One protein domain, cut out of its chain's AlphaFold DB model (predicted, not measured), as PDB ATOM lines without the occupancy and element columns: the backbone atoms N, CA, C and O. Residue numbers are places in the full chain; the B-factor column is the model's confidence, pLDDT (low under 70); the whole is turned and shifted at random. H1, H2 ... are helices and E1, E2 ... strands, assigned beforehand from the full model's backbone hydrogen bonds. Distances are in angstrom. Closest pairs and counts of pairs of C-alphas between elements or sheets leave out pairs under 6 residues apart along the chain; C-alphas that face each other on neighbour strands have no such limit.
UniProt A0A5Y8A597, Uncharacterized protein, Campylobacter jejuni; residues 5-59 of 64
ATOM      1  N   LYS A   5       9.152  34.994  14.915       83.69
ATOM      2  CA  LYS A   5       9.048  36.398  14.508       83.69
ATOM      3  C   LYS A   5       8.730  37.224  15.749       83.69
ATOM      4  O   LYS A   5       7.874  36.835  16.534       83.69
ATOM      5  N   GLU A   6       9.395  38.355  15.927       90.81
ATOM      6  CA  GLU A   6       9.004  39.314  16.956       90.81
ATOM      7  C   GLU A   6       7.743  40.071  16.517       90.81
ATOM      8  O   GLU A   6       7.597  40.441  15.352       90.81
ATOM      9  N   CYS A   7       6.799  40.249  17.438       90.12
ATOM     10  CA  CYS A   7       5.618  41.060  17.195       90.12
ATOM     11  C   CYS A   7       6.008  42.536  17.065       90.12
ATOM     12  O   CYS A   7       6.561  43.100  18.001       90.12
ATOM     13  N   GLU A   8       5.626  43.186  15.970       91.25
ATOM     14  CA  GLU A   8       5.937  44.602  15.723       91.25
ATOM     15  C   GLU A   8       5.189  45.550  16.680       91.25
ATOM     16  O   GLU A   8       5.634  46.667  16.914       91.25
ATOM     17  N   VAL A   9       4.087  45.090  17.287       93.69
ATOM     18  CA  VAL A   9       3.260  45.896  18.205       93.69
ATOM     19  C   VAL A   9       3.681  45.733  19.665       93.69
ATOM     20  O   VAL A   9       3.884  46.714  20.369       93.69
ATOM     21  N   CYS A  10       3.790  44.492  20.149       94.00
ATOM     22  CA  CYS A  10       3.999  44.213  21.576       94.00
ATOM     23  C   CYS A  10       5.311  43.482  21.881       94.00
ATOM     24  O   CYS A  10       5.484  42.991  22.994       94.00
ATOM     25  N   LYS A  11       6.199  43.335  20.887       92.31
ATOM     26  CA  LYS A  11       7.522  42.685  20.987       92.31
ATOM     27  C   LYS A  11       7.520  41.236  21.491       92.31
ATOM     28  O   LYS A  11       8.557  40.632  21.742       92.31
ATOM     29  N   THR A  12       6.344  40.621  21.612       93.06
ATOM     30  CA  THR A  12       6.208  39.213  21.991       93.06
ATOM     31  C   THR A  12       6.751  38.316  20.880       93.06
ATOM     32  O   THR A  12       6.453  38.534  19.706       93.06
ATOM     33  N   LYS A  13       7.494  37.262  21.238       89.94
ATOM     34  CA  LYS A  13       7.929  36.238  20.280       89.94
ATOM     35  C   LYS A  13       6.730  35.429  19.788       89.94
ATOM     36  O   LYS A  13       6.046  34.758  20.558       89.94
ATOM     37  N   ILE A  14       6.491  35.480  18.487       88.31
ATOM     38  CA  ILE A  14       5.455  34.728  17.794       88.31
ATOM     39  C   ILE A  14       6.114  33.538  17.109       88.31
ATOM     40  O   ILE A  14       7.062  33.697  16.340       88.31
ATOM     41  N   ASN A  15       5.617  32.336  17.377       84.00
ATOM     42  CA  ASN A  15       6.084  31.145  16.682       84.00
ATOM     43  C   ASN A  15       5.358  31.044  15.323       84.00
ATOM     44  O   ASN A  15       4.129  31.039  15.269       84.00
ATOM     45  N   LYS A  16       6.123  30.994  14.223       76.94
ATOM     46  CA  LYS A  16       5.593  30.922  12.849       76.94
ATOM     47  C   LYS A  16       4.886  29.597  12.555       76.94
ATOM     48  O   LYS A  16       4.045  29.542  11.669       76.94
ATOM     49  N   LEU A  17       5.191  28.558  13.330       76.56
ATOM     50  CA  LEU A  17       4.590  27.229  13.256       76.56
ATOM     51  C   LEU A  17       3.328  27.093  14.118       76.56
ATOM     52  O   LEU A  17       2.745  26.015  14.154       76.56
ATOM     53  N   GLN A  18       2.861  28.162  14.783       72.75
ATOM     54  CA  GLN A  18       1.641  28.115  15.615       72.75
ATOM     55  C   GLN A  18       0.400  27.631  14.862       72.75
ATOM     56  O   GLN A  18      -0.590  27.291  15.497       72.75
ATOM     57  N   ASN A  19       0.451  27.629  13.532       68.75
ATOM     58  CA  ASN A  19      -0.676  27.365  12.665       68.75
ATOM     59  C   ASN A  19      -0.260  26.555  11.429       68.75
ATOM     60  O   ASN A  19      -0.724  26.834  10.328       68.75
ATOM     61  N   ILE A  20       0.595  25.536  11.603       70.69
ATOM     62  CA  ILE A  20       0.912  24.570  10.533       70.69
ATOM     63  C   ILE A  20      -0.377  24.055   9.878       70.69
ATOM     64  O   ILE A  20      -0.493  24.060   8.659       70.69
ATOM     65  N   TRP A  21      -1.403  23.735  10.669       65.88
ATOM     66  CA  TRP A  21      -2.675  23.245  10.132       65.88
ATOM     67  C   TRP A  21      -3.473  24.274   9.325       65.88
ATOM     68  O   TRP A  21      -4.087  23.936   8.312       65.88
ATOM     69  N   ASN A  22      -3.376  25.554   9.685       67.62
ATOM     70  CA  ASN A  22      -3.937  26.625   8.864       67.62
ATOM     71  C   ASN A  22      -3.128  26.843   7.579       67.62
ATOM     72  O   ASN A  22      -3.730  27.173   6.564       67.62
ATOM     73  N   ILE A  23      -1.807  26.617   7.596       66.06
ATOM     74  CA  ILE A  23      -0.964  26.653   6.392       66.06
ATOM     75  C   ILE A  23      -1.420  25.574   5.400       66.06
ATOM     76  O   ILE A  23      -1.651  25.898   4.239       66.06
ATOM     77  N   PHE A  24      -1.656  24.342   5.866       65.06
ATOM     78  CA  PHE A  24      -2.226  23.264   5.043       65.06
ATOM     79  C   PHE A  24      -3.654  23.567   4.555       65.06
ATOM     80  O   PHE A  24      -4.034  23.155   3.465       65.06
ATOM     81  N   SER A  25      -4.434  24.334   5.323       69.00
ATOM     82  CA  SER A  25      -5.795  24.764   4.950       69.00
ATOM     83  C   SER A  25      -5.841  26.065   4.126       69.00
ATOM     84  O   SER A  25      -6.915  26.635   3.941       69.00
ATOM     85  N   GLY A  26      -4.695  26.601   3.684       66.00
ATOM     86  CA  GLY A  26      -4.607  27.841   2.895       66.00
ATOM     87  C   GLY A  26      -4.820  29.149   3.677       66.00
ATOM     88  O   GLY A  26      -4.746  30.235   3.105       66.00
ATOM     89  N   LYS A  27      -5.039  29.090   4.998       70.06
ATOM     90  CA  LYS A  27      -5.129  30.265   5.882       70.06
ATOM     91  C   LYS A  27      -3.744  30.671   6.378       70.06
ATOM     92  O   LYS A  27      -3.273  30.267   7.437       70.06
ATOM     93  N   LEU A  28      -3.102  31.533   5.607       73.94
ATOM     94  CA  LEU A  28      -1.709  31.935   5.792       73.94
ATOM     95  C   LEU A  28      -1.561  33.158   6.684       73.94
ATOM     96  O   LEU A  28      -0.967  34.170   6.312       73.94
ATOM     97  N   GLU A  29      -2.108  33.047   7.889       82.62
ATOM     98  CA  GLU A  29      -2.078  34.108   8.883       82.62
ATOM     99  C   GLU A  29      -1.423  33.611  10.173       82.62
ATOM    100  O   GLU A  29      -1.871  32.650  10.808       82.62
ATOM    101  N   ILE A  30      -0.388  34.321  10.614       82.94
ATOM    102  CA  ILE A  30       0.138  34.179  11.967       82.94
ATOM    103  C   ILE A  30      -0.496  35.272  12.817       82.94
ATOM    104  O   ILE A  30      -0.429  36.457  12.489       82.94
ATOM    105  N   LYS A  31      -1.086  34.879  13.943       87.56
ATOM    106  CA  LYS A  31      -1.698  35.802  14.894       87.56
ATOM    107  C   LYS A  31      -0.849  35.895  16.153       87.56
ATOM    108  O   LYS A  31      -0.504  34.879  16.751       87.56
ATOM    109  N   CYS A  32      -0.550  37.109  16.599       89.44
ATOM    110  CA  CYS A  32       0.040  37.304  17.915       89.44
ATOM    111  C   CYS A  32      -0.977  36.917  18.998       89.44
ATOM    112  O   CYS A  32      -2.084  37.455  19.031       89.44
ATOM    113  N   LYS A  33      -0.601  36.020  19.914       87.56
ATOM    114  CA  LYS A  33      -1.479  35.612  21.023       87.56
ATOM    115  C   LYS A  33      -1.772  36.748  22.008       87.56
ATOM    116  O   LYS A  33      -2.849  36.758  22.588       87.56
ATOM    117  N   ASN A  34      -0.845  37.697  22.159       91.75
ATOM    118  CA  ASN A  34      -0.958  38.785  23.130       91.75
ATOM    119  C   ASN A  34      -1.810  39.950  22.594       91.75
ATOM    120  O   ASN A  34      -2.876  40.248  23.119       91.75
ATOM    121  N   CYS A  35      -1.391  40.567  21.485       92.62
ATOM    122  CA  CYS A  35      -2.054  41.759  20.938       92.62
ATOM    123  C   CYS A  35      -3.009  41.474  19.768       92.62
ATOM    124  O   CYS A  35      -3.541  42.402  19.170       92.62
ATOM    125  N   LYS A  36      -3.201  40.202  19.386       89.88
ATOM    126  CA  LYS A  36      -4.083  39.761  18.283       89.88
ATOM    127  C   LYS A  36      -3.719  40.280  16.881       89.88
ATOM    128  O   LYS A  36      -4.436  39.943  15.940       89.88
ATOM    129  N   SER A  37      -2.606  41.001  16.726       89.69
ATOM    130  CA  SER A  37      -2.081  41.445  15.426       89.69
ATOM    131  C   SER A  37      -1.871  40.269  14.478       89.69
ATOM    132  O   SER A  37      -1.375  39.218  14.897       89.69
ATOM    133  N   LYS A  38      -2.238  40.452  13.208       87.69
ATOM    134  CA  LYS A  38      -2.131  39.436  12.161       87.69
ATOM    135  C   LYS A  38      -0.980  39.752  11.217       87.69
ATOM    136  O   LYS A  38      -0.785  40.900  10.838       87.69
ATOM    137  N   TYR A  39      -0.268  38.714  10.808       83.62
ATOM    138  CA  TYR A  39       0.822  38.794   9.850       83.62
ATOM    139  C   TYR A  39       0.575  37.783   8.741       83.62
ATOM    140  O   TYR A  39       0.369  36.599   9.021       83.62
ATOM    141  N   GLY A  40       0.620  38.248   7.494       79.75
ATOM    142  CA  GLY A  40       0.608  37.365   6.336       79.75
ATOM    143  C   GLY A  40       1.869  36.506   6.305       79.75
ATOM    144  O   GLY A  40       2.976  36.980   6.581       79.75
ATOM    145  N   VAL A  41       1.705  35.229   5.983       74.75
ATOM    146  CA  VAL A  41       2.820  34.313   5.747       74.75
ATOM    147  C   VAL A  41       3.180  34.369   4.267       74.75
ATOM    148  O   VAL A  41       2.336  34.136   3.407       74.75
ATOM    149  N   SER A  42       4.437  34.691   3.957       74.62
ATOM    150  CA  SER A  42       4.929  34.683   2.574       74.62
ATOM    151  C   SER A  42       4.944  33.263   2.010       74.62
ATOM    152  O   SER A  42       5.324  32.326   2.714       74.62
ATOM    153  N   SER A  43       4.641  33.123   0.718       72.06
ATOM    154  CA  SER A  43       4.707  31.862  -0.032       72.06
ATOM    155  C   SER A  43       6.041  31.122   0.105       72.06
ATOM    156  O   SER A  43       6.061  29.898   0.181       72.06
ATOM    157  N   LYS A  44       7.161  31.841   0.261       74.19
ATOM    158  CA  LYS A  44       8.478  31.227   0.516       74.19
ATOM    159  C   LYS A  44       8.539  30.452   1.837       74.19
ATOM    160  O   LYS A  44       9.219  29.437   1.923       74.19
ATOM    161  N   ILE A  45       7.839  30.928   2.869       71.19
ATOM    162  CA  ILE A  45       7.786  30.266   4.180       71.19
ATOM    163  C   ILE A  45       6.924  29.007   4.106       71.19
ATOM    164  O   ILE A  45       7.242  28.018   4.754       71.19
ATOM    165  N   ILE A  46       5.873  29.034   3.289       72.94
ATOM    166  CA  ILE A  46       4.995  27.886   3.043       72.94
ATOM    167  C   ILE A  46       5.774  26.760   2.396       72.94
ATOM    168  O   ILE A  46       5.777  25.661   2.934       72.94
ATOM    169  N   ASN A  47       6.465  27.058   1.293       75.38
ATOM    170  CA  ASN A  47       7.253  26.065   0.572       75.38
ATOM    171  C   ASN A  47       8.291  25.436   1.502       75.38
ATOM    172  O   ASN A  47       8.364  24.221   1.593       75.38
ATOM    173  N   TRP A  48       8.986  26.249   2.305       75.88
ATOM    174  CA  TRP A  48       9.942  25.732   3.282       75.88
ATOM    175  C   TRP A  48       9.305  24.817   4.345       75.88
ATOM    176  O   TRP A  48       9.897  23.802   4.712       75.88
ATOM    177  N   ILE A  49       8.108  25.151   4.848       73.19
ATOM    178  CA  ILE A  49       7.377  24.303   5.807       73.19
ATOM    179  C   ILE A  49       6.940  23.000   5.135       73.19
ATOM    180  O   ILE A  49       7.132  21.945   5.729       73.19
ATOM    181  N   TYR A  50       6.406  23.059   3.914       74.81
ATOM    182  CA  TYR A  50       6.029  21.877   3.139       74.81
ATOM    183  C   TYR A  50       7.228  20.968   2.882       74.81
ATOM    184  O   TYR A  50       7.147  19.791   3.208       74.81
ATOM    185  N   ASP A  51       8.347  21.506   2.397       75.94
ATOM    186  CA  ASP A  51       9.567  20.733   2.147       75.94
ATOM    187  C   ASP A  51      10.080  20.073   3.430       75.94
ATOM    188  O   ASP A  51      10.419  18.893   3.437       75.94
ATOM    189  N   THR A  52      10.073  20.806   4.547       72.81
ATOM    190  CA  THR A  52      10.509  20.274   5.847       72.81
ATOM    191  C   THR A  52       9.577  19.164   6.342       72.81
ATOM    192  O   THR A  52      10.052  18.143   6.830       72.81
ATOM    193  N   PHE A  53       8.256  19.336   6.210       72.50
ATOM    194  CA  PHE A  53       7.268  18.330   6.612       72.50
ATOM    195  C   PHE A  53       7.296  17.088   5.722       72.50
ATOM    196  O   PHE A  53       7.237  15.980   6.240       72.50
ATOM    197  N   VAL A  54       7.408  17.264   4.405       70.56
ATOM    198  CA  VAL A  54       7.537  16.167   3.437       70.56
ATOM    199  C   VAL A  54       8.812  15.377   3.712       70.56
ATOM    200  O   VAL A  54       8.761  14.155   3.775       70.56
ATOM    201  N   TYR A  55       9.932  16.054   3.971       68.88
ATOM    202  CA  TYR A  55      11.185  15.394   4.326       68.88
ATOM    203  C   TYR A  55      11.085  14.605   5.642       68.88
ATOM    204  O   TYR A  55      11.584  13.490   5.724       68.88
ATOM    205  N   LEU A  56      10.406  15.153   6.658       65.44
ATOM    206  CA  LEU A  56      10.159  14.473   7.939       65.44
ATOM    207  C   LEU A  56       9.200  13.278   7.821       65.44
ATOM    208  O   LEU A  56       9.387  12.297   8.529       65.44
ATOM    209  N   LEU A  57       8.189  13.353   6.950       63.16
ATOM    210  CA  LEU A  57       7.215  12.275   6.710       63.16
ATOM    211  C   LEU A  57       7.738  11.180   5.766       63.16
ATOM    212  O   LEU A  57       7.187  10.085   5.752       63.16
ATOM    213  N   LEU A  58       8.768  11.472   4.968       61.31
ATOM    214  CA  LEU A  58       9.402  10.527   4.042       61.31
ATOM    215  C   LEU A  58      10.598   9.784   4.646       61.31
ATOM    216  O   LEU A  58      11.216   9.003   3.927       61.31
ATOM    217  N   ILE A  59      10.932   9.985   5.928       57.25
ATOM    218  CA  ILE A  59      11.805   9.037   6.631       57.25
ATOM    219  C   ILE A  59      10.970   7.761   6.800       57.25
ATOM    220  O   ILE A  59      10.002   7.787   7.561       57.25
TER     221      ILE A  59
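Overview. This is residues 5 to 59 of the 64 residues of an uncharacterized protein of Campylobacter jejuni (UniProt A0A5Y8A597). Picture a rod with two small loops side by side at one end, the paired loop of residues 5 to 15, which ends in E1, and the E2 and E3 hairpin, and with one longer helix, H2, running away from them to make the other end, where residues 54 to 59 stick out free. The short helix H1 sits beside the first half of H2, with Ile 23 nearest to Ile 46 at 6.9 A between their C-alphas. The printed part has 55 residues, with two named helices and three named strands in the order E1, H1, E2, E3, H2; the one sheet has the order E2 - E3, antiparallel, and the class is mixed, helices and strands. The whole is only just loose, close to compact, with a radius of gyration of the C-alphas of 12.2 A, and it spans 39 by 19 by 17 A.

Along the chain. Begin at Lys 5 and go on to C-alpha 13 at (7.929, 36.238, 20.280), where strand E1, residues 13 to 15, begins. Next look at residues 20 to 24 for helix H1, which is 6.5 A from first to last C-alpha. Strand E2 is residues 29 to 31, and strand E3 is residues 38 to 40. Find C-alpha 43 at (4.707, 31.862, -0.032); from there helix H2, residues 43 to 57, runs 20.9 A to C-alpha 57 at (7.215, 12.275, 6.710).

Arrangement. Look first at E2 and E3, antiparallel neighbours that form a hairpin, with 152 degrees between their directions. The C-alphas of residues 31 and 38 face each other at 4.6 A, and N 30 and O 39, 2.9 A apart, and N 39 and O 30, 2.8 A apart, are within hydrogen-bond range. E1 pairs with no named strand, but residues 5 to 6 pair antiparallel with its residues 13 to 14. The closest C-alphas of E1 and E2 are those of Ile 14 and Lys 31, 7.8 A apart. E1 and E3 are apart. At H1, the closest C-alphas to E2 are those of Asn 22 and Glu 29, 7.7 A apart. H1 and H2 are close but not clearly touching, their closest C-alphas being those of Ile 23 and Ile 46 at 6.9 A. E2 and H2 are apart. In H1 and H2 every O i to N i+4 pair is within hydrogen-bond range.

Size, cuts and confidence. The C-alphas farthest apart are those of Val 9 and Ile 59, at 39.6 A. The printed part has no cut. The links E1 to H1, H1 to E2 and E3 to H2 are tight, E2 to E3 is short, and there is no long link. The mean pLDDT of the printed part is 78.0; look for values under 70 at residue 19, residues 21 to 26 and residues 55 to 59.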